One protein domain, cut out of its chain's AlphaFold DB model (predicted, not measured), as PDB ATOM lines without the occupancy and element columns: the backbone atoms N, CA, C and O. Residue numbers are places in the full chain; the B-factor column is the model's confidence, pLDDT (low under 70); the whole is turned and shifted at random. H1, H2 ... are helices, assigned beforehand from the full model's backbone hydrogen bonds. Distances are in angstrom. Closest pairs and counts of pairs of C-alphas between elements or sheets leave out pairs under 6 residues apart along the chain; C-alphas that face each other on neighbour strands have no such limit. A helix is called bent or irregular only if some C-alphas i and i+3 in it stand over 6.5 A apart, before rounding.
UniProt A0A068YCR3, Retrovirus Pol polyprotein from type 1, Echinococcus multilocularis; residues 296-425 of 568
ATOM      1  N   ALA A 296      33.277 -39.921 -85.521       63.97
ATOM      2  CA  ALA A 296      34.586 -40.471 -85.205       63.97
ATOM      3  C   ALA A 296      34.403 -41.700 -84.304       63.97
ATOM      4  O   ALA A 296      33.947 -41.579 -83.174       63.97
ATOM      5  N   SER A 297      34.751 -42.895 -84.783       83.44
ATOM      6  CA  SER A 297      34.733 -44.088 -83.929       83.44
ATOM      7  C   SER A 297      36.007 -44.170 -83.088       83.44
ATOM      8  O   SER A 297      37.101 -43.927 -83.600       83.44
ATOM      9  N   VAL A 298      35.878 -44.597 -81.828       86.00
ATOM     10  CA  VAL A 298      37.001 -44.900 -80.918       86.00
ATOM     11  C   VAL A 298      38.095 -45.712 -81.621       86.00
ATOM     12  O   VAL A 298      39.266 -45.348 -81.594       86.00
ATOM     13  N   GLU A 299      37.718 -46.782 -82.324       85.50
ATOM     14  CA  GLU A 299      38.673 -47.639 -83.033       85.50
ATOM     15  C   GLU A 299      39.370 -46.927 -84.207       85.50
ATOM     16  O   GLU A 299      40.552 -47.166 -84.462       85.50
ATOM     17  N   GLY A 300      38.673 -46.017 -84.897       87.12
ATOM     18  CA  GLY A 300      39.256 -45.161 -85.930       87.12
ATOM     19  C   GLY A 300      40.262 -44.157 -85.362       87.12
ATOM     20  O   GLY A 300      41.362 -44.034 -85.901       87.12
ATOM     21  N   LEU A 301      39.922 -43.497 -84.248       90.31
ATOM     22  CA  LEU A 301      40.809 -42.570 -83.534       90.31
ATOM     23  C   LEU A 301      42.100 -43.266 -83.093       90.31
ATOM     24  O   LEU A 301      43.197 -42.796 -83.391       90.31
ATOM     25  N   LEU A 302      41.973 -44.420 -82.432       89.88
ATOM     26  CA  LEU A 302      43.113 -45.196 -81.951       89.88
ATOM     27  C   LEU A 302      44.025 -45.623 -83.114       89.88
ATOM     28  O   LEU A 302      45.215 -45.312 -83.102       89.88
ATOM     29  N   ARG A 303      43.470 -46.226 -84.179       87.88
ATOM     30  CA  ARG A 303      44.245 -46.595 -85.384       87.88
ATOM     31  C   ARG A 303      44.952 -45.407 -86.041       87.88
ATOM     32  O   ARG A 303      46.035 -45.593 -86.593       87.88
ATOM     33  N   ARG A 304      44.349 -44.213 -86.012       90.44
ATOM     34  CA  ARG A 304      44.906 -42.991 -86.612       90.44
ATOM     35  C   ARG A 304      46.075 -42.426 -85.805       90.44
ATOM     36  O   ARG A 304      47.064 -42.011 -86.405       90.44
ATOM     37  N   TYR A 305      45.964 -42.401 -84.478       92.88
ATOM     38  CA  TYR A 305      46.867 -41.619 -83.627       92.88
ATOM     39  C   TYR A 305      47.871 -42.430 -82.805       92.88
ATOM     40  O   TYR A 305      48.952 -41.912 -82.547       92.88
ATOM     41  N   GLU A 306      47.600 -43.686 -82.434       88.88
ATOM     42  CA  GLU A 306      48.528 -44.457 -81.585       88.88
ATOM     43  C   GLU A 306      49.898 -44.650 -82.245       88.88
ATOM     44  O   GLU A 306      50.919 -44.339 -81.640       88.88
ATOM     45  N   ASN A 307      49.932 -45.110 -83.500       86.75
ATOM     46  CA  ASN A 307      51.191 -45.325 -84.223       86.75
ATOM     47  C   ASN A 307      51.958 -44.013 -84.442       86.75
ATOM     48  O   ASN A 307      53.180 -43.996 -84.330       86.75
ATOM     49  N   ALA A 308      51.250 -42.911 -84.705       90.25
ATOM     50  CA  ALA A 308      51.858 -41.594 -84.878       90.25
ATOM     51  C   ALA A 308      52.465 -41.072 -83.561       90.25
ATOM     52  O   ALA A 308      53.600 -40.601 -83.552       90.25
ATOM     53  N   LEU A 309      51.749 -41.223 -82.439       89.06
ATOM     54  CA  LEU A 309      52.240 -40.866 -81.105       89.06
ATOM     55  C   LEU A 309      53.417 -41.747 -80.664       89.06
ATOM     56  O   LEU A 309      54.363 -41.220 -80.093       89.06
ATOM     57  N   MET A 310      53.402 -43.055 -80.947       82.81
ATOM     58  CA  MET A 310      54.509 -43.963 -80.608       82.81
ATOM     59  C   MET A 310      55.785 -43.673 -81.413       82.81
ATOM     60  O   MET A 310      56.878 -43.760 -80.854       82.81
ATOM     61  N   LEU A 311      55.664 -43.308 -82.696       84.38
ATOM     62  CA  LEU A 311      56.807 -42.890 -83.513       84.38
ATOM     63  C   LEU A 311      57.388 -41.563 -83.003       84.38
ATOM     64  O   LEU A 311      58.567 -41.518 -82.661       84.38
ATOM     65  N   ALA A 312      56.552 -40.536 -82.831       86.62
ATOM     66  CA  ALA A 312      56.980 -39.244 -82.293       86.62
ATOM     67  C   ALA A 312      57.556 -39.341 -80.867       86.62
ATOM     68  O   ALA A 312      58.513 -38.645 -80.544       86.62
ATOM     69  N   HIS A 313      57.049 -40.253 -80.027       84.56
ATOM     70  CA  HIS A 313      57.639 -40.537 -78.715       84.56
ATOM     71  C   HIS A 313      59.079 -41.023 -78.866       84.56
ATOM     72  O   HIS A 313      59.935 -40.604 -78.098       84.56
ATOM     73  N   SER A 314      59.368 -41.902 -79.833       77.69
ATOM     74  CA  SER A 314      60.737 -42.388 -80.038       77.69
ATOM     75  C   SER A 314      61.701 -41.271 -80.458       77.69
ATOM     76  O   SER A 314      62.858 -41.298 -80.054       77.69
ATOM     77  N   GLU A 315      61.216 -40.246 -81.164       78.94
ATOM     78  CA  GLU A 315      61.980 -39.044 -81.528       78.94
ATOM     79  C   GLU A 315      62.187 -38.122 -80.304       78.94
ATOM     80  O   GLU A 315      63.321 -37.764 -79.974       78.94
ATOM     81  N   ASP A 316      61.114 -37.824 -79.561       77.69
ATOM     82  CA  ASP A 316      61.130 -37.008 -78.333       77.69
ATOM     83  C   ASP A 316      61.854 -37.683 -77.141       77.69
ATOM     84  O   ASP A 316      62.193 -37.010 -76.168       77.69
ATOM     85  N   ALA A 317      62.098 -38.999 -77.188       71.50
ATOM     86  CA  ALA A 317      62.783 -39.764 -76.136       71.50
ATOM     87  C   ALA A 317      64.215 -40.208 -76.498       71.50
ATOM     88  O   ALA A 317      64.968 -40.589 -75.601       71.50
ATOM     89  N   ALA A 318      64.603 -40.173 -77.780       63.97
ATOM     90  CA  ALA A 318      65.970 -40.483 -78.223       63.97
ATOM     91  C   ALA A 318      66.944 -39.301 -78.057       63.97
ATOM     92  O   ALA A 318      68.163 -39.489 -78.081       63.97
ATOM     93  N   SER A 319      66.423 -38.086 -77.882       58.56
ATOM     94  CA  SER A 319      67.203 -36.914 -77.491       58.56
ATOM     95  C   SER A 319      67.714 -37.069 -76.050       58.56
ATOM     96  O   SER A 319      67.018 -37.588 -75.177       58.56
ATOM     97  N   ASP A 320      68.970 -36.680 -75.797       53.38
ATOM     98  CA  ASP A 320      69.669 -37.058 -74.562       53.38
ATOM     99  C   ASP A 320      68.926 -36.563 -73.309       53.38
ATOM    100  O   ASP A 320      68.763 -35.364 -73.066       53.38
ATOM    101  N   ALA A 321      68.520 -37.514 -72.463       53.84
ATOM    102  CA  ALA A 321      67.799 -37.279 -71.216       53.84
ATOM    103  C   ALA A 321      68.632 -36.578 -70.109       53.84
ATOM    104  O   ALA A 321      68.199 -36.528 -68.951       53.84
ATOM    105  N   SER A 322      69.826 -36.076 -70.426       51.69
ATOM    106  CA  SER A 322      70.602 -35.115 -69.632       51.69
ATOM    107  C   SER A 322      70.584 -33.682 -70.191       51.69
ATOM    108  O   SER A 322      70.963 -32.765 -69.465       51.69
ATOM    109  N   LEU A 323      70.122 -33.483 -71.432       50.47
ATOM    110  CA  LEU A 323      70.083 -32.193 -72.138       50.47
ATOM    111  C   LEU A 323      68.662 -31.644 -72.354       50.47
ATOM    112  O   LEU A 323      68.499 -30.429 -72.429       50.47
ATOM    113  N   LEU A 324      67.643 -32.508 -72.444       55.41
ATOM    114  CA  LEU A 324      66.240 -32.090 -72.570       55.41
ATOM    115  C   LEU A 324      65.754 -31.297 -71.345       55.41
ATOM    116  O   LEU A 324      65.872 -31.777 -70.214       55.41
ATOM    117  N   THR A 325      65.117 -30.146 -71.580       63.31
ATOM    118  CA  THR A 325      64.279 -29.482 -70.571       63.31
ATOM    119  C   THR A 325      62.842 -30.019 -70.614       63.31
ATOM    120  O   THR A 325      62.420 -30.636 -71.595       63.31
ATOM    121  N   ASP A 326      62.061 -29.767 -69.560       66.69
ATOM    122  CA  ASP A 326      60.652 -30.186 -69.495       66.69
ATOM    123  C   ASP A 326      59.762 -29.518 -70.568       66.69
ATOM    124  O   ASP A 326      58.705 -30.057 -70.897       66.69
ATOM    125  N   ASP A 327      60.163 -28.366 -71.123       67.88
ATOM    126  CA  ASP A 327      59.426 -27.694 -72.205       67.88
ATOM    127  C   ASP A 327      59.651 -28.388 -73.572       67.88
ATOM    128  O   ASP A 327      58.713 -28.498 -74.377       67.88
ATOM    129  N   ASP A 328      60.861 -28.914 -73.806       70.19
ATOM    130  CA  ASP A 328      61.280 -29.550 -75.068       70.19
ATOM    131  C   ASP A 328      60.712 -30.968 -75.248       70.19
ATOM    132  O   ASP A 328      60.415 -31.380 -76.367       70.19
ATOM    133  N   GLY A 329      60.522 -31.711 -74.151       76.19
ATOM    134  CA  GLY A 329      60.289 -33.166 -74.142       76.19
ATOM    135  C   GLY A 329      58.975 -33.701 -74.742       76.19
ATOM    136  O   GLY A 329      58.631 -34.844 -74.450       76.19
ATOM    137  N   LEU A 330      58.233 -32.905 -75.521       85.12
ATOM    138  CA  LEU A 330      57.069 -33.310 -76.335       85.12
ATOM    139  C   LEU A 330      57.056 -32.607 -77.715       85.12
ATOM    140  O   LEU A 330      55.979 -32.314 -78.242       85.12
ATOM    141  N   GLN A 331      58.207 -32.228 -78.279       86.38
ATOM    142  CA  GLN A 331      58.276 -31.434 -79.515       86.38
ATOM    143  C   GLN A 331      57.485 -32.062 -80.680       86.38
ATOM    144  O   GLN A 331      56.749 -31.347 -81.369       86.38
ATOM    145  N   HIS A 332      57.583 -33.378 -80.868       88.31
ATOM    146  CA  HIS A 332      56.940 -34.119 -81.956       88.31
ATOM    147  C   HIS A 332      55.568 -34.673 -81.529       88.31
ATOM    148  O   HIS A 332      54.603 -34.623 -82.297       88.31
ATOM    149  N   CYS A 333      55.422 -35.134 -80.281       90.12
ATOM    150  CA  CYS A 333      54.159 -35.659 -79.757       90.12
ATOM    151  C   CYS A 333      53.060 -34.590 -79.613       90.12
ATOM    152  O   CYS A 333      51.895 -34.862 -79.916       90.12
ATOM    153  N   ARG A 334      53.395 -33.378 -79.147       92.50
ATOM    154  CA  ARG A 334      52.436 -32.300 -78.822       92.50
ATOM    155  C   ARG A 334      51.505 -31.909 -79.988       92.50
ATOM    156  O   ARG A 334      50.294 -31.880 -79.758       92.50
ATOM    157  N   PRO A 335      51.975 -31.652 -81.230       93.75
ATOM    158  CA  PRO A 335      51.081 -31.345 -82.353       93.75
ATOM    159  C   PRO A 335      50.221 -32.541 -82.794       93.75
ATOM    160  O   PRO A 335      49.082 -32.345 -83.220       93.75
ATOM    161  N   ILE A 336      50.715 -33.778 -82.676       95.12
ATOM    162  CA  ILE A 336      49.923 -34.981 -82.981       95.12
ATOM    163  C   ILE A 336      48.798 -35.128 -81.952       95.12
ATOM    164  O   ILE A 336      47.641 -35.321 -82.332       95.12
ATOM    165  N   LEU A 337      49.117 -34.953 -80.665       94.62
ATOM    166  CA  LEU A 337      48.140 -35.000 -79.583       94.62
ATOM    167  C   LEU A 337      47.077 -33.908 -79.735       94.62
ATOM    168  O   LEU A 337      45.904 -34.238 -79.676       94.62
ATOM    169  N   LEU A 338      47.433 -32.646 -80.005       95.12
ATOM    170  CA  LEU A 338      46.444 -31.568 -80.206       95.12
ATOM    171  C   LEU A 338      45.416 -31.894 -81.308       95.12
ATOM    172  O   LEU A 338      44.228 -31.613 -81.149       95.12
ATOM    173  N   ASN A 339      45.845 -32.540 -82.397       94.44
ATOM    174  CA  ASN A 339      44.926 -33.034 -83.425       94.44
ATOM    175  C   ASN A 339      44.070 -34.208 -82.914       94.44
ATOM    176  O   ASN A 339      42.861 -34.215 -83.128       94.44
ATOM    177  N   ALA A 340      44.666 -35.160 -82.189       94.31
ATOM    178  CA  ALA A 340      43.941 -36.274 -81.578       94.31
ATOM    179  C   ALA A 340      42.883 -35.806 -80.560       94.31
ATOM    180  O   ALA A 340      41.777 -36.337 -80.553       94.31
ATOM    181  N   LEU A 341      43.180 -34.788 -79.743       93.50
ATOM    182  CA  LEU A 341      42.241 -34.157 -78.806       93.50
ATOM    183  C   LEU A 341      41.024 -33.582 -79.552       93.50
ATOM    184  O   LEU A 341      39.882 -33.837 -79.168       93.50
ATOM    185  N   ARG A 342      41.267 -32.848 -80.646       91.69
ATOM    186  CA  ARG A 342      40.223 -32.226 -81.476       91.69
ATOM    187  C   ARG A 342      39.322 -33.245 -82.179       91.69
ATOM    188  O   ARG A 342      38.124 -33.010 -82.292       91.69
ATOM    189  N   ASP A 343      39.882 -34.359 -82.638       91.38
ATOM    190  CA  ASP A 343      39.106 -35.462 -83.209       91.38
ATOM    191  C   ASP A 343      38.345 -36.247 -82.115       91.38
ATOM    192  O   ASP A 343      37.210 -36.671 -82.326       91.38
ATOM    193  N   THR A 344      38.932 -36.403 -80.921       89.81
ATOM    194  CA  THR A 344      38.316 -37.103 -79.773       89.81
ATOM    195  C   THR A 344      37.111 -36.346 -79.210       89.81
ATOM    196  O   THR A 344      36.169 -36.974 -78.734       89.81
ATOM    197  N   SER A 345      37.074 -35.013 -79.318       87.31
ATOM    198  CA  SER A 345      35.916 -34.208 -78.893       87.31
ATOM    199  C   SER A 345      34.656 -34.391 -79.756       87.31
ATOM    200  O   SER A 345      33.631 -33.786 -79.461       87.31
ATOM    201  N   GLN A 346      34.724 -35.224 -80.802       87.50
ATOM    202  CA  GLN A 346      33.592 -35.607 -81.657       87.50
ATOM    203  C   GLN A 346      32.931 -36.939 -81.233       87.50
ATOM    204  O   GLN A 346      32.110 -37.471 -81.978       87.50
ATOM    205  N   LEU A 347      33.306 -37.508 -80.078       85.62
ATOM    206  CA  LEU A 347      32.672 -38.698 -79.495       85.62
ATOM    207  C   LEU A 347      31.421 -38.324 -78.682       85.62
ATOM    208  O   LEU A 347      31.485 -37.465 -77.805       85.62
ATOM    209  N   ASP A 348      30.315 -39.041 -78.893       82.12
ATOM    210  CA  ASP A 348      29.039 -38.819 -78.184       82.12
ATOM    211  C   ASP A 348      29.092 -39.168 -76.678       82.12
ATOM    212  O   ASP A 348      28.258 -38.719 -75.884       82.12
ATOM    213  N   SER A 349      30.053 -40.010 -76.284       84.38
ATOM    214  CA  SER A 349      30.168 -40.633 -74.961       84.38
ATOM    215  C   SER A 349      31.314 -40.004 -74.151       84.38
ATOM    216  O   SER A 349      32.484 -40.230 -74.477       84.38
ATOM    217  N   PRO A 350      31.037 -39.250 -73.069       84.25
ATOM    218  CA  PRO A 350      32.080 -38.553 -72.308       84.25
ATOM    219  C   PRO A 350      33.009 -39.505 -71.533       84.25
ATOM    220  O   PRO A 350      34.169 -39.177 -71.281       84.25
ATOM    221  N   ASP A 351      32.536 -40.713 -71.218       85.19
ATOM    222  CA  ASP A 351      33.378 -41.771 -70.656       85.19
ATOM    223  C   ASP A 351      34.357 -42.328 -71.711       85.19
ATOM    224  O   ASP A 351      35.499 -42.642 -71.381       85.19
ATOM    225  N   GLU A 352      33.958 -42.418 -72.986       87.06
ATOM    226  CA  GLU A 352      34.866 -42.813 -74.077       87.06
ATOM    227  C   GLU A 352      35.881 -41.716 -74.394       87.06
ATOM    228  O   GLU A 352      37.049 -42.034 -74.615       87.06
ATOM    229  N   VAL A 353      35.474 -40.441 -74.319       88.75
ATOM    230  CA  VAL A 353      36.397 -39.297 -74.363       88.75
ATOM    231  C   VAL A 353      37.487 -39.463 -73.304       88.75
ATOM    232  O   VAL A 353      38.658 -39.535 -73.667       88.75
ATOM    233  N   LEU A 354      37.151 -39.602 -72.012       88.44
ATOM    234  CA  LEU A 354      38.178 -39.737 -70.967       88.44
ATOM    235  C   LEU A 354      39.045 -41.000 -71.145       88.44
ATOM    236  O   LEU A 354      40.260 -40.921 -70.972       88.44
ATOM    237  N   LEU A 355      38.475 -42.144 -71.541       90.06
ATOM    238  CA  LEU A 355      39.265 -43.352 -71.823       90.06
ATOM    239  C   LEU A 355      40.275 -43.129 -72.966       90.06
ATOM    240  O   LEU A 355      41.444 -43.491 -72.828       90.06
ATOM    241  N   VAL A 356      39.862 -42.509 -74.074       91.44
ATOM    242  CA  VAL A 356      40.746 -42.203 -75.215       91.44
ATOM    243  C   VAL A 356      41.791 -41.141 -74.842       91.44
ATOM    244  O   VAL A 356      42.955 -41.276 -75.216       91.44
ATOM    245  N   LEU A 357      41.426 -40.143 -74.030       91.19
ATOM    246  CA  LEU A 357      42.364 -39.152 -73.490       91.19
ATOM    247  C   LEU A 357      43.444 -39.798 -72.613       91.19
ATOM    248  O   LEU A 357      44.625 -39.529 -72.828       91.19
ATOM    249  N   ILE A 358      43.081 -40.691 -71.682       89.56
ATOM    250  CA  ILE A 358      44.062 -41.449 -70.885       89.56
ATOM    251  C   ILE A 358      44.931 -42.316 -71.813       89.56
ATOM    252  O   ILE A 358      46.155 -42.315 -71.688       89.56
ATOM    253  N   ARG A 359      44.340 -43.004 -72.801       90.00
ATOM    254  CA  ARG A 359      45.092 -43.831 -73.762       90.00
ATOM    255  C   ARG A 359      46.141 -43.023 -74.533       90.00
ATOM    256  O   ARG A 359      47.272 -43.486 -74.636       90.00
ATOM    257  N   PHE A 360      45.811 -41.833 -75.041       91.38
ATOM    258  CA  PHE A 360      46.757 -40.999 -75.795       91.38
ATOM    259  C   PHE A 360      47.769 -40.258 -74.916       91.38
ATOM    260  O   PHE A 360      48.950 -40.233 -75.253       91.38
ATOM    261  N   ILE A 361      47.348 -39.686 -73.782       89.50
ATOM    262  CA  ILE A 361      48.248 -38.937 -72.888       89.50
ATOM    263  C   ILE A 361      49.286 -39.864 -72.248       89.50
ATOM    264  O   ILE A 361      50.424 -39.454 -72.022       89.50
ATOM    265  N   TRP A 362      48.958 -41.137 -72.011       85.06
ATOM    266  CA  TRP A 362      49.939 -42.064 -71.458       85.06
ATOM    267  C   TRP A 362      50.962 -42.535 -72.480       85.06
ATOM    268  O   TRP A 362      52.087 -42.795 -72.067       85.06
ATOM    269  N   LEU A 363      50.644 -42.556 -73.782       84.56
ATOM    270  CA  LEU A 363      51.609 -42.848 -74.855       84.56
ATOM    271  C   LEU A 363      52.734 -41.803 -74.981       84.56
ATOM    272  O   LEU A 363      53.696 -42.063 -75.696       84.56
ATOM    273  N   LEU A 364      52.661 -40.663 -74.291       84.06
ATOM    274  CA  LEU A 364      53.677 -39.605 -74.319       84.06
ATOM    275  C   LEU A 364      54.971 -39.964 -73.548       84.06
ATOM    276  O   LEU A 364      54.937 -40.780 -72.619       84.06
ATOM    277  N   PRO A 365      56.112 -39.326 -73.878       80.25
ATOM    278  CA  PRO A 365      57.294 -39.275 -73.017       80.25
ATOM    279  C   PRO A 365      56.955 -38.704 -71.633       80.25
ATOM    280  O   PRO A 365      56.590 -37.538 -71.493       80.25
ATOM    281  N   SER A 366      57.102 -39.513 -70.580       78.56
ATOM    282  CA  SER A 366      56.617 -39.155 -69.236       78.56
ATOM    283  C   SER A 366      57.267 -37.898 -68.650       78.56
ATOM    284  O   SER A 366      56.611 -37.176 -67.911       78.56
ATOM    285  N   ARG A 367      58.521 -37.585 -68.995       76.56
ATOM    286  CA  ARG A 367      59.188 -36.341 -68.562       76.56
ATOM    287  C   ARG A 367      58.575 -35.088 -69.180       76.56
ATOM    288  O   ARG A 367      58.304 -34.129 -68.468       76.56
ATOM    289  N   GLY A 368      58.291 -35.121 -70.481       80.62
ATOM    290  CA  GLY A 368      57.704 -33.989 -71.194       80.62
ATOM    291  C   GLY A 368      56.295 -33.621 -70.715       80.62
ATOM    292  O   GLY A 368      55.814 -32.536 -71.015       80.62
ATOM    293  N   CYS A 369      55.637 -34.477 -69.928       86.75
ATOM    294  CA  CYS A 369      54.303 -34.241 -69.378       86.75
ATOM    295  C   CYS A 369      54.245 -33.277 -68.173       86.75
ATOM    296  O   CYS A 369      53.193 -33.208 -67.543       86.75
ATOM    297  N   ASN A 370      55.307 -32.548 -67.798       88.44
ATOM    298  CA  ASN A 370      55.259 -31.664 -66.622       88.44
ATOM    299  C   ASN A 370      54.092 -30.647 -66.738       88.44
ATOM    300  O   ASN A 370      54.113 -29.807 -67.641       88.44
ATOM    301  N   PRO A 371      53.083 -30.654 -65.839       89.31
ATOM    302  CA  PRO A 371      51.950 -29.726 -65.918       89.31
ATOM    303  C   PRO A 371      52.328 -28.272 -65.576       89.31
ATOM    304  O   PRO A 371      51.497 -27.378 -65.704       89.31
ATOM    305  N   ASN A 372      53.558 -28.011 -65.125       89.56
ATOM    306  CA  ASN A 372      54.085 -26.665 -64.883       89.56
ATOM    307  C   ASN A 372      54.943 -26.127 -66.046       89.56
ATOM    308  O   ASN A 372      55.335 -24.960 -66.008       89.56
ATOM    309  N   SER A 373      55.214 -26.939 -67.077       88.50
ATOM    310  CA  SER A 373      55.814 -26.478 -68.336       88.50
ATOM    311  C   SER A 373      54.888 -25.470 -69.024       88.50
ATOM    312  O   SER A 373      53.678 -25.691 -69.133       88.50
ATOM    313  N   ARG A 374      55.458 -24.378 -69.545       88.19
ATOM    314  CA  ARG A 374      54.692 -23.387 -70.319       88.19
ATOM    315  C   ARG A 374      54.314 -23.932 -71.691       88.19
ATOM    316  O   ARG A 374      53.227 -23.637 -72.181       88.19
ATOM    317  N   ALA A 375      55.172 -24.765 -72.280       88.12
ATOM    318  CA  ALA A 375      54.905 -25.425 -73.554       88.12
ATOM    319  C   ALA A 375      53.706 -26.398 -73.496       88.12
ATOM    320  O   ALA A 375      53.135 -26.734 -74.534       88.12
ATOM    321  N   ASN A 376      53.279 -26.814 -72.297       91.69
ATOM    322  CA  ASN A 376      52.131 -27.700 -72.093       91.69
ATOM    323  C   ASN A 376      50.799 -26.985 -71.817       91.69
ATOM    324  O   ASN A 376      49.763 -27.650 -71.832       91.69
ATOM    325  N   ALA A 377      50.779 -25.657 -71.638       92.56
ATOM    326  CA  ALA A 377      49.531 -24.911 -71.444       92.56
ATOM    327  C   ALA A 377      48.487 -25.162 -72.562       92.56
ATOM    328  O   ALA A 377      47.367 -25.531 -72.221       92.56
ATOM    329  N   PRO A 378      48.831 -25.161 -73.872       93.19
ATOM    330  CA  PRO A 378      47.847 -25.431 -74.928       93.19
ATOM    331  C   PRO A 378      47.223 -26.834 -74.872       93.19
ATOM    332  O   PRO A 378      46.097 -27.021 -75.331       93.19
ATOM    333  N   LEU A 379      47.933 -27.830 -74.321       93.56
ATOM    334  CA  LEU A 379      47.367 -29.161 -74.079       93.56
ATOM    335  C   LEU A 379      46.366 -29.117 -72.922       93.56
ATOM    336  O   LEU A 379      45.272 -29.656 -73.057       93.56
ATOM    337  N   ILE A 380      46.729 -28.454 -71.819       95.00
ATOM    338  CA  ILE A 380      45.870 -28.283 -70.640       95.00
ATOM    339  C   ILE A 380      44.574 -27.568 -71.034       95.00
ATOM    340  O   ILE A 380      43.498 -28.126 -70.832       95.00
ATOM    341  N   ASP A 381      44.682 -26.410 -71.689       95.06
ATOM    342  CA  ASP A 381      43.545 -25.589 -72.119       95.06
ATOM    343  C   ASP A 381      42.608 -26.363 -73.068       95.06
ATOM    344  O   ASP A 381      41.383 -26.301 -72.941       95.06
ATOM    345  N   THR A 382      43.175 -27.148 -73.996       95.50
ATOM    346  CA  THR A 382      42.393 -27.987 -74.920       95.50
ATOM    347  C   THR A 382      41.663 -29.109 -74.178       95.50
ATOM    348  O   THR A 382      40.488 -29.355 -74.443       95.50
ATOM    349  N   ILE A 383      42.333 -29.790 -73.244       94.75
ATOM    350  CA  ILE A 383      41.730 -30.867 -72.446       94.75
ATOM    351  C   ILE A 383      40.608 -30.314 -71.558       94.75
ATOM    352  O   ILE A 383      39.513 -30.872 -71.536       94.75
ATOM    353  N   ASP A 384      40.842 -29.201 -70.866       93.50
ATOM    354  CA  ASP A 384      39.846 -28.597 -69.979       93.50
ATOM    355  C   ASP A 384      38.642 -28.050 -70.759       93.50
ATOM    356  O   ASP A 384      37.506 -28.241 -70.329       93.50
ATOM    357  N   GLY A 385      38.851 -27.480 -71.952       91.88
ATOM    358  CA  GLY A 385      37.764 -27.099 -72.861       91.88
ATOM    359  C   GLY A 385      36.928 -28.292 -73.349       91.88
ATOM    360  O   GLY A 385      35.700 -28.188 -73.456       91.88
ATOM    361  N   ILE A 386      37.554 -29.453 -73.580       90.75
ATOM    362  CA  ILE A 386      36.841 -30.705 -73.887       90.75
ATOM    363  C   ILE A 386      35.980 -31.133 -72.694       90.75
ATOM    364  O   ILE A 386      34.807 -31.445 -72.887       90.75
ATOM    365  N   PHE A 387      36.504 -31.090 -71.465       87.06
ATOM    366  CA  PHE A 387      35.725 -31.452 -70.277       87.06
ATOM    367  C   PHE A 387      34.588 -30.466 -69.977       87.06
ATOM    368  O   PHE A 387      33.468 -30.904 -69.717       87.06
ATOM    369  N   GLN A 388      34.814 -29.157 -70.103       86.31
ATOM    370  CA  GLN A 388      33.755 -28.145 -69.988       86.31
ATOM    371  C   GLN A 388      32.621 -28.402 -70.995       86.31
ATOM    372  O   GLN A 388      31.450 -28.394 -70.621       86.31
ATOM    373  N   THR A 389      32.961 -28.734 -72.244       84.50
ATOM    374  CA  THR A 389      31.971 -29.100 -73.271       84.50
ATOM    375  C   THR A 389      31.246 -30.397 -72.902       84.50
ATOM    376  O   THR A 389      30.016 -30.434 -72.888       84.50
ATOM    377  N   ALA A 390      31.988 -31.443 -72.523       81.44
ATOM    378  CA  ALA A 390      31.455 -32.761 -72.184       81.44
ATOM    379  C   ALA A 390      30.458 -32.712 -71.014       81.44
ATOM    380  O   ALA A 390      29.386 -33.308 -71.111       81.44
ATOM    381  N   THR A 391      30.755 -31.949 -69.952       82.31
ATOM    382  CA  THR A 391      29.854 -31.795 -68.791       82.31
ATOM    383  C   THR A 391      28.523 -31.095 -69.105       82.31
ATOM    384  O   THR A 391      27.573 -31.240 -68.340       82.31
ATOM    385  N   SER A 392      28.412 -30.381 -70.232       78.19
ATOM    386  CA  SER A 392      27.155 -29.747 -70.667       78.19
ATOM    387  C   SER A 392      26.232 -30.645 -71.508       78.19
ATOM    388  O   SER A 392      25.114 -30.245 -71.834       78.19
ATOM    389  N   THR A 393      26.677 -31.849 -71.881       77.75
ATOM    390  CA  THR A 393      25.910 -32.760 -72.748       77.75
ATOM    391  C   THR A 393      24.879 -33.582 -71.972       77.75
ATOM    392  O   THR A 393      25.049 -33.884 -70.793       77.75
ATOM    393  N   ALA A 394      23.818 -34.033 -72.649       71.94
ATOM    394  CA  ALA A 394      22.851 -34.951 -72.044       71.94
ATOM    395  C   ALA A 394      23.459 -36.332 -71.710       71.94
ATOM    396  O   ALA A 394      23.025 -36.967 -70.749       71.94
ATOM    397  N   SER A 395      24.482 -36.777 -72.455       75.38
ATOM    398  CA  SER A 395      25.201 -38.045 -72.235       75.38
ATOM    399  C   SER A 395      26.169 -38.015 -71.044       75.38
ATOM    400  O   SER A 395      26.697 -39.059 -70.659       75.38
ATOM    401  N   PHE A 396      26.377 -36.854 -70.416       79.69
ATOM    402  CA  PHE A 396      27.112 -36.736 -69.156       79.69
ATOM    403  C   PHE A 396      26.338 -37.285 -67.957       79.69
ATOM    404  O   PHE A 396      26.944 -37.815 -67.025       79.69
ATOM    405  N   LYS A 397      25.007 -37.186 -67.959       80.00
ATOM    406  CA  LYS A 397      24.199 -37.573 -66.803       80.00
ATOM    407  C   LYS A 397      24.304 -39.081 -66.535       80.00
ATOM    408  O   LYS A 397      24.210 -39.885 -67.456       80.00
ATOM    409  N   ASP A 398      24.495 -39.450 -65.267       74.50
ATOM    410  CA  ASP A 398      24.630 -40.828 -64.774       74.50
ATOM    411  C   ASP A 398      25.902 -41.577 -65.261       74.50
ATOM    412  O   ASP A 398      26.136 -42.731 -64.867       74.50
ATOM    413  N   SER A 399      26.777 -40.901 -66.026       80.00
ATOM    414  CA  SER A 399      28.082 -41.399 -66.499       80.00
ATOM    415  C   SER A 399      29.084 -41.662 -65.364       80.00
ATOM    416  O   SER A 399      28.907 -41.229 -64.219       80.00
ATOM    417  N   ALA A 400      30.165 -42.387 -65.659       78.81
ATOM    418  CA  ALA A 400      31.236 -42.602 -64.689       78.81
ATOM    419  C   ALA A 400      32.122 -41.357 -64.514       78.81
ATOM    420  O   ALA A 400      32.576 -41.093 -63.402       78.81
ATOM    421  N   LEU A 401      32.296 -40.551 -65.565       82.25
ATOM    422  CA  LEU A 401      32.930 -39.239 -65.496       82.25
ATOM    423  C   LEU A 401      32.163 -38.303 -64.556       82.25
ATOM    424  O   LEU A 401      32.784 -37.638 -63.734       82.25
ATOM    425  N   GLU A 402      30.828 -38.270 -64.622       85.38
ATOM    426  CA  GLU A 402      30.021 -37.449 -63.710       85.38
ATOM    427  C   GLU A 402      30.239 -37.863 -62.250       85.38
ATOM    428  O   GLU A 402      30.420 -37.007 -61.384       85.38
ATOM    429  N   LYS A 403      30.286 -39.170 -61.973       82.75
ATOM    430  CA  LYS A 403      30.558 -39.703 -60.628       82.75
ATOM    431  C   LYS A 403      31.969 -39.331 -60.160       82.75
ATOM    432  O   LYS A 403      32.118 -38.840 -59.045       82.75
ATOM    433  N   PHE A 404      32.980 -39.482 -61.016       84.38
ATOM    434  CA  PHE A 404      34.358 -39.074 -60.726       84.38
ATOM    435  C   PHE A 404      34.465 -37.566 -60.433       84.38
ATOM    436  O   PHE A 404      34.990 -37.175 -59.390       84.38
ATOM    437  N   LEU A 405      33.911 -36.710 -61.298       85.12
ATOM    438  CA  LEU A 405      33.957 -35.255 -61.124       85.12
ATOM    439  C   LEU A 405      33.179 -34.797 -59.879       85.12
ATOM    440  O   LEU A 405      33.670 -33.932 -59.160       85.12
ATOM    441  N   LYS A 406      32.034 -35.416 -59.552       85.25
ATOM    442  CA  LYS A 406      31.295 -35.146 -58.302       85.25
ATOM    443  C   LYS A 406      32.073 -35.523 -57.035       85.25
ATOM    444  O   LYS A 406      31.872 -34.882 -56.010       85.25
ATOM    445  N   MET A 407      32.924 -36.553 -57.082       83.44
ATOM    446  CA  MET A 407      33.699 -37.008 -55.918       83.44
ATOM    447  C   MET A 407      35.026 -36.263 -55.732       83.44
ATOM    448  O   MET A 407      35.438 -36.051 -54.594       83.44
ATOM    449  N   HIS A 408      35.695 -35.871 -56.822       82.62
ATOM    450  CA  HIS A 408      37.056 -35.318 -56.763       82.62
ATOM    451  C   HIS A 408      37.169 -33.846 -57.185       82.62
ATOM    452  O   HIS A 408      38.145 -33.206 -56.811       82.62
ATOM    453  N   ASN A 409      36.198 -33.321 -57.945       81.06
ATOM    454  CA  ASN A 409      36.091 -31.931 -58.416       81.06
ATOM    455  C   ASN A 409      37.443 -31.236 -58.731       81.06
ATOM    456  O   ASN A 409      37.771 -30.222 -58.106       81.06
ATOM    457  N   PRO A 410      38.258 -31.782 -59.656       82.75
ATOM    458  CA  PRO A 410      39.573 -31.232 -59.970       82.75
ATOM    459  C   PRO A 410      39.469 -29.866 -60.663       82.75
ATOM    460  O   PRO A 410      38.682 -29.694 -61.588       82.75
ATOM    461  N   GLU A 411      40.321 -28.916 -60.265       84.81
ATOM    462  CA  GLU A 411      40.375 -27.563 -60.851       84.81
ATOM    463  C   GLU A 411      40.746 -27.561 -62.346       84.81
ATOM    464  O   GLU A 411      40.390 -26.641 -63.077       84.81
ATOM    465  N   SER A 412      41.481 -28.582 -62.796       90.62
ATOM    466  CA  SER A 412      41.885 -28.785 -64.189       90.62
ATOM    467  C   SER A 412      42.138 -30.271 -64.443       90.62
ATOM    468  O   SER A 412      43.025 -30.886 -63.843       90.62
ATOM    469  N   MET A 413      41.381 -30.847 -65.373       90.31
ATOM    470  CA  MET A 413      41.569 -32.218 -65.843       90.31
ATOM    471  C   MET A 413      42.857 -32.348 -66.656       90.31
ATOM    472  O   MET A 413      43.559 -33.349 -66.518       90.31
ATOM    473  N   GLY A 414      43.221 -31.329 -67.441       92.25
ATOM    474  CA  GLY A 414      44.489 -31.270 -68.168       92.25
ATOM    475  C   GLY A 414      45.695 -31.380 -67.236       92.25
ATOM    476  O   GLY A 414      46.606 -32.172 -67.490       92.25
ATOM    477  N   ARG A 415      45.675 -30.661 -66.104       92.19
ATOM    478  CA  ARG A 415      46.731 -30.729 -65.078       92.19
ATOM    479  C   ARG A 415      46.740 -32.067 -64.335       92.19
ATOM    480  O   ARG A 415      47.828 -32.574 -64.066       92.19
ATOM    481  N   CYS A 416      45.582 -32.672 -64.061       90.31
ATOM    482  CA  CYS A 416      45.504 -34.018 -63.477       90.31
ATOM    483  C   CYS A 416      46.054 -35.102 -64.420       90.31
ATOM    484  O   CYS A 416      46.911 -35.884 -64.011       90.31
ATOM    485  N   LEU A 417      45.619 -35.124 -65.683       90.12
ATOM    486  CA  LEU A 417      46.040 -36.104 -66.692       90.12
ATOM    487  C   LEU A 417      47.549 -36.009 -66.975       90.12
ATOM    488  O   LEU A 417      48.263 -37.008 -66.870       90.12
ATOM    489  N   LEU A 418      48.059 -34.802 -67.255       90.38
ATOM    490  CA  LEU A 418      49.495 -34.586 -67.455       90.38
ATOM    491  C   LEU A 418      50.297 -34.837 -66.171       90.38
ATOM    492  O   LEU A 418      51.340 -35.478 -66.228       90.38
ATOM    493  N   GLY A 419      49.800 -34.429 -65.000       88.88
ATOM    494  CA  GLY A 419      50.445 -34.691 -63.710       88.88
ATOM    495  C   GLY A 419      50.540 -36.180 -63.359       88.88
ATOM    496  O   GLY A 419      51.551 -36.623 -62.811       88.88
ATOM    497  N   ALA A 420      49.531 -36.984 -63.698       84.69
ATOM    498  CA  ALA A 420      49.565 -38.434 -63.527       84.69
ATOM    499  C   ALA A 420      50.543 -39.103 -64.511       84.69
ATOM    500  O   ALA A 420      51.368 -39.916 -64.089       84.69
ATOM    501  N   ALA A 421      50.551 -38.696 -65.786       83.88
ATOM    502  CA  ALA A 421      51.550 -39.149 -66.757       83.88
ATOM    503  C   ALA A 421      52.985 -38.731 -66.365       83.88
ATOM    504  O   ALA A 421      53.914 -39.532 -66.492       83.88
ATOM    505  N   TYR A 422      53.162 -37.524 -65.815       82.94
ATOM    506  CA  TYR A 422      54.444 -36.997 -65.347       82.94
ATOM    507  C   TYR A 422      54.996 -37.776 -64.157       82.94
ATOM    508  O   TYR A 422      56.167 -38.154 -64.172       82.94
ATOM    509  N   ARG A 423      54.166 -38.104 -63.157       77.88
ATOM    510  CA  ARG A 423      54.587 -38.892 -61.981       77.88
ATOM    511  C   ARG A 423      55.242 -40.233 -62.351       77.88
ATOM    512  O   ARG A 423      56.102 -40.702 -61.610       77.88
ATOM    513  N   ARG A 424      54.949 -40.799 -63.531       73.56
ATOM    514  CA  ARG A 424      55.587 -42.032 -64.039       73.56
ATOM    515  C   ARG A 424      57.099 -41.911 -64.242       73.56
ATOM    516  O   ARG A 424      57.798 -42.907 -64.097       73.56
ATOM    517  N   HIS A 425      57.633 -40.724 -64.549       69.00
ATOM    518  CA  HIS A 425      59.081 -40.557 -64.753       69.00
ATOM    519  C   HIS A 425      59.896 -40.686 -63.448       69.00
ATOM    520  O   HIS A 425      61.114 -40.875 -63.500       69.00
TER     521      HIS A 425
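This is residues 296 to 425 of the 568 residues of the protein "Retrovirus Pol polyprotein from type 1" of Echinococcus multilocularis (UniProt A0A068YCR3). What does the model look like? Four helices, H1 to H4, form an elongated up-and-down bundle, each running against the one before it, with H2 and H3 between H1 and H4. H6 packs aslant on H3 and H4, away from H1 and H2, and the short H5 packs on residues 350 to 354 of H3. What are its make-up and size? The printed part has 130 residues with six named helices, H1 to H6 in chain order, and no named strand: an all-helix class. It is compact, with a radius of gyration of the C-alphas of 14.6 A, and spans 47 by 30 by 20 A.

What touches the longest helix? H1, residues 298 to 318, makes a helical hairpin with H2, residues 333 to 344, at a shallow tilt of 11 degrees; their closest C-alphas, of Ala 312 and Cys 333, are 5.2 A apart. H1 also touches H3, residues 350 to 362, the same way, closest at the C-alphas of Glu 306 and Phe 360, 7.0 A. Which helix is the hub? H3 touches H1, H2, H5, residues 400 to 408, and H6, residues 413 to 425. With residues 350 to 354 alone it touches H5, only just about perpendicular at 73 degrees, closest at the C-alphas of Asp 351 and Leu 401, 5.8 A. How is the fourth helix placed? H4, residues 374 to 391, touches H2 with residues 379 to 383 alone, closest at the C-alphas of Leu 338 and Leu 379, 6.6 A. With residues 379 to 387 alone it touches H6 at a steep tilt of 49 degrees, closest at the C-alphas of Ile 380 and Gly 414, 4.1 A. H1 and H4 are apart. Which backbones are complete? Every O i to N i+4 pair is within hydrogen-bond range in H2, H3 and H5, against 15 of 17 in H1, 12 of 14 in H4 and 7 of 9 in H6.

How long are the helices? H1 measures 29.4 A, H4 26.3 A, H6 19.4 A, H3 18.2 A, H2 15.9 A and H5 12.2 A. H1, with a kink of 31 degrees near residue 305, and H4 are irregular: C-alphas 304 and 307 are 7.1 A apart, and 375 and 378 7.2 A. Where are the anchors? C-alpha 298 is at (37.001, -44.900, -80.918) and C-alpha 425 at (59.081, -40.557, -64.753).

How far does it reach? The two farthest C-alphas, of Ser 322 and Ala 394, are 47.8 A apart, and the printed part has no cut. Which links are long? H1 to H2, with 14 residues, and H3 to H4, with 11. Where is confidence low? Residues 296, 318 to 327 and 425 are under 70; the mean pLDDT of the printed part is 83.9.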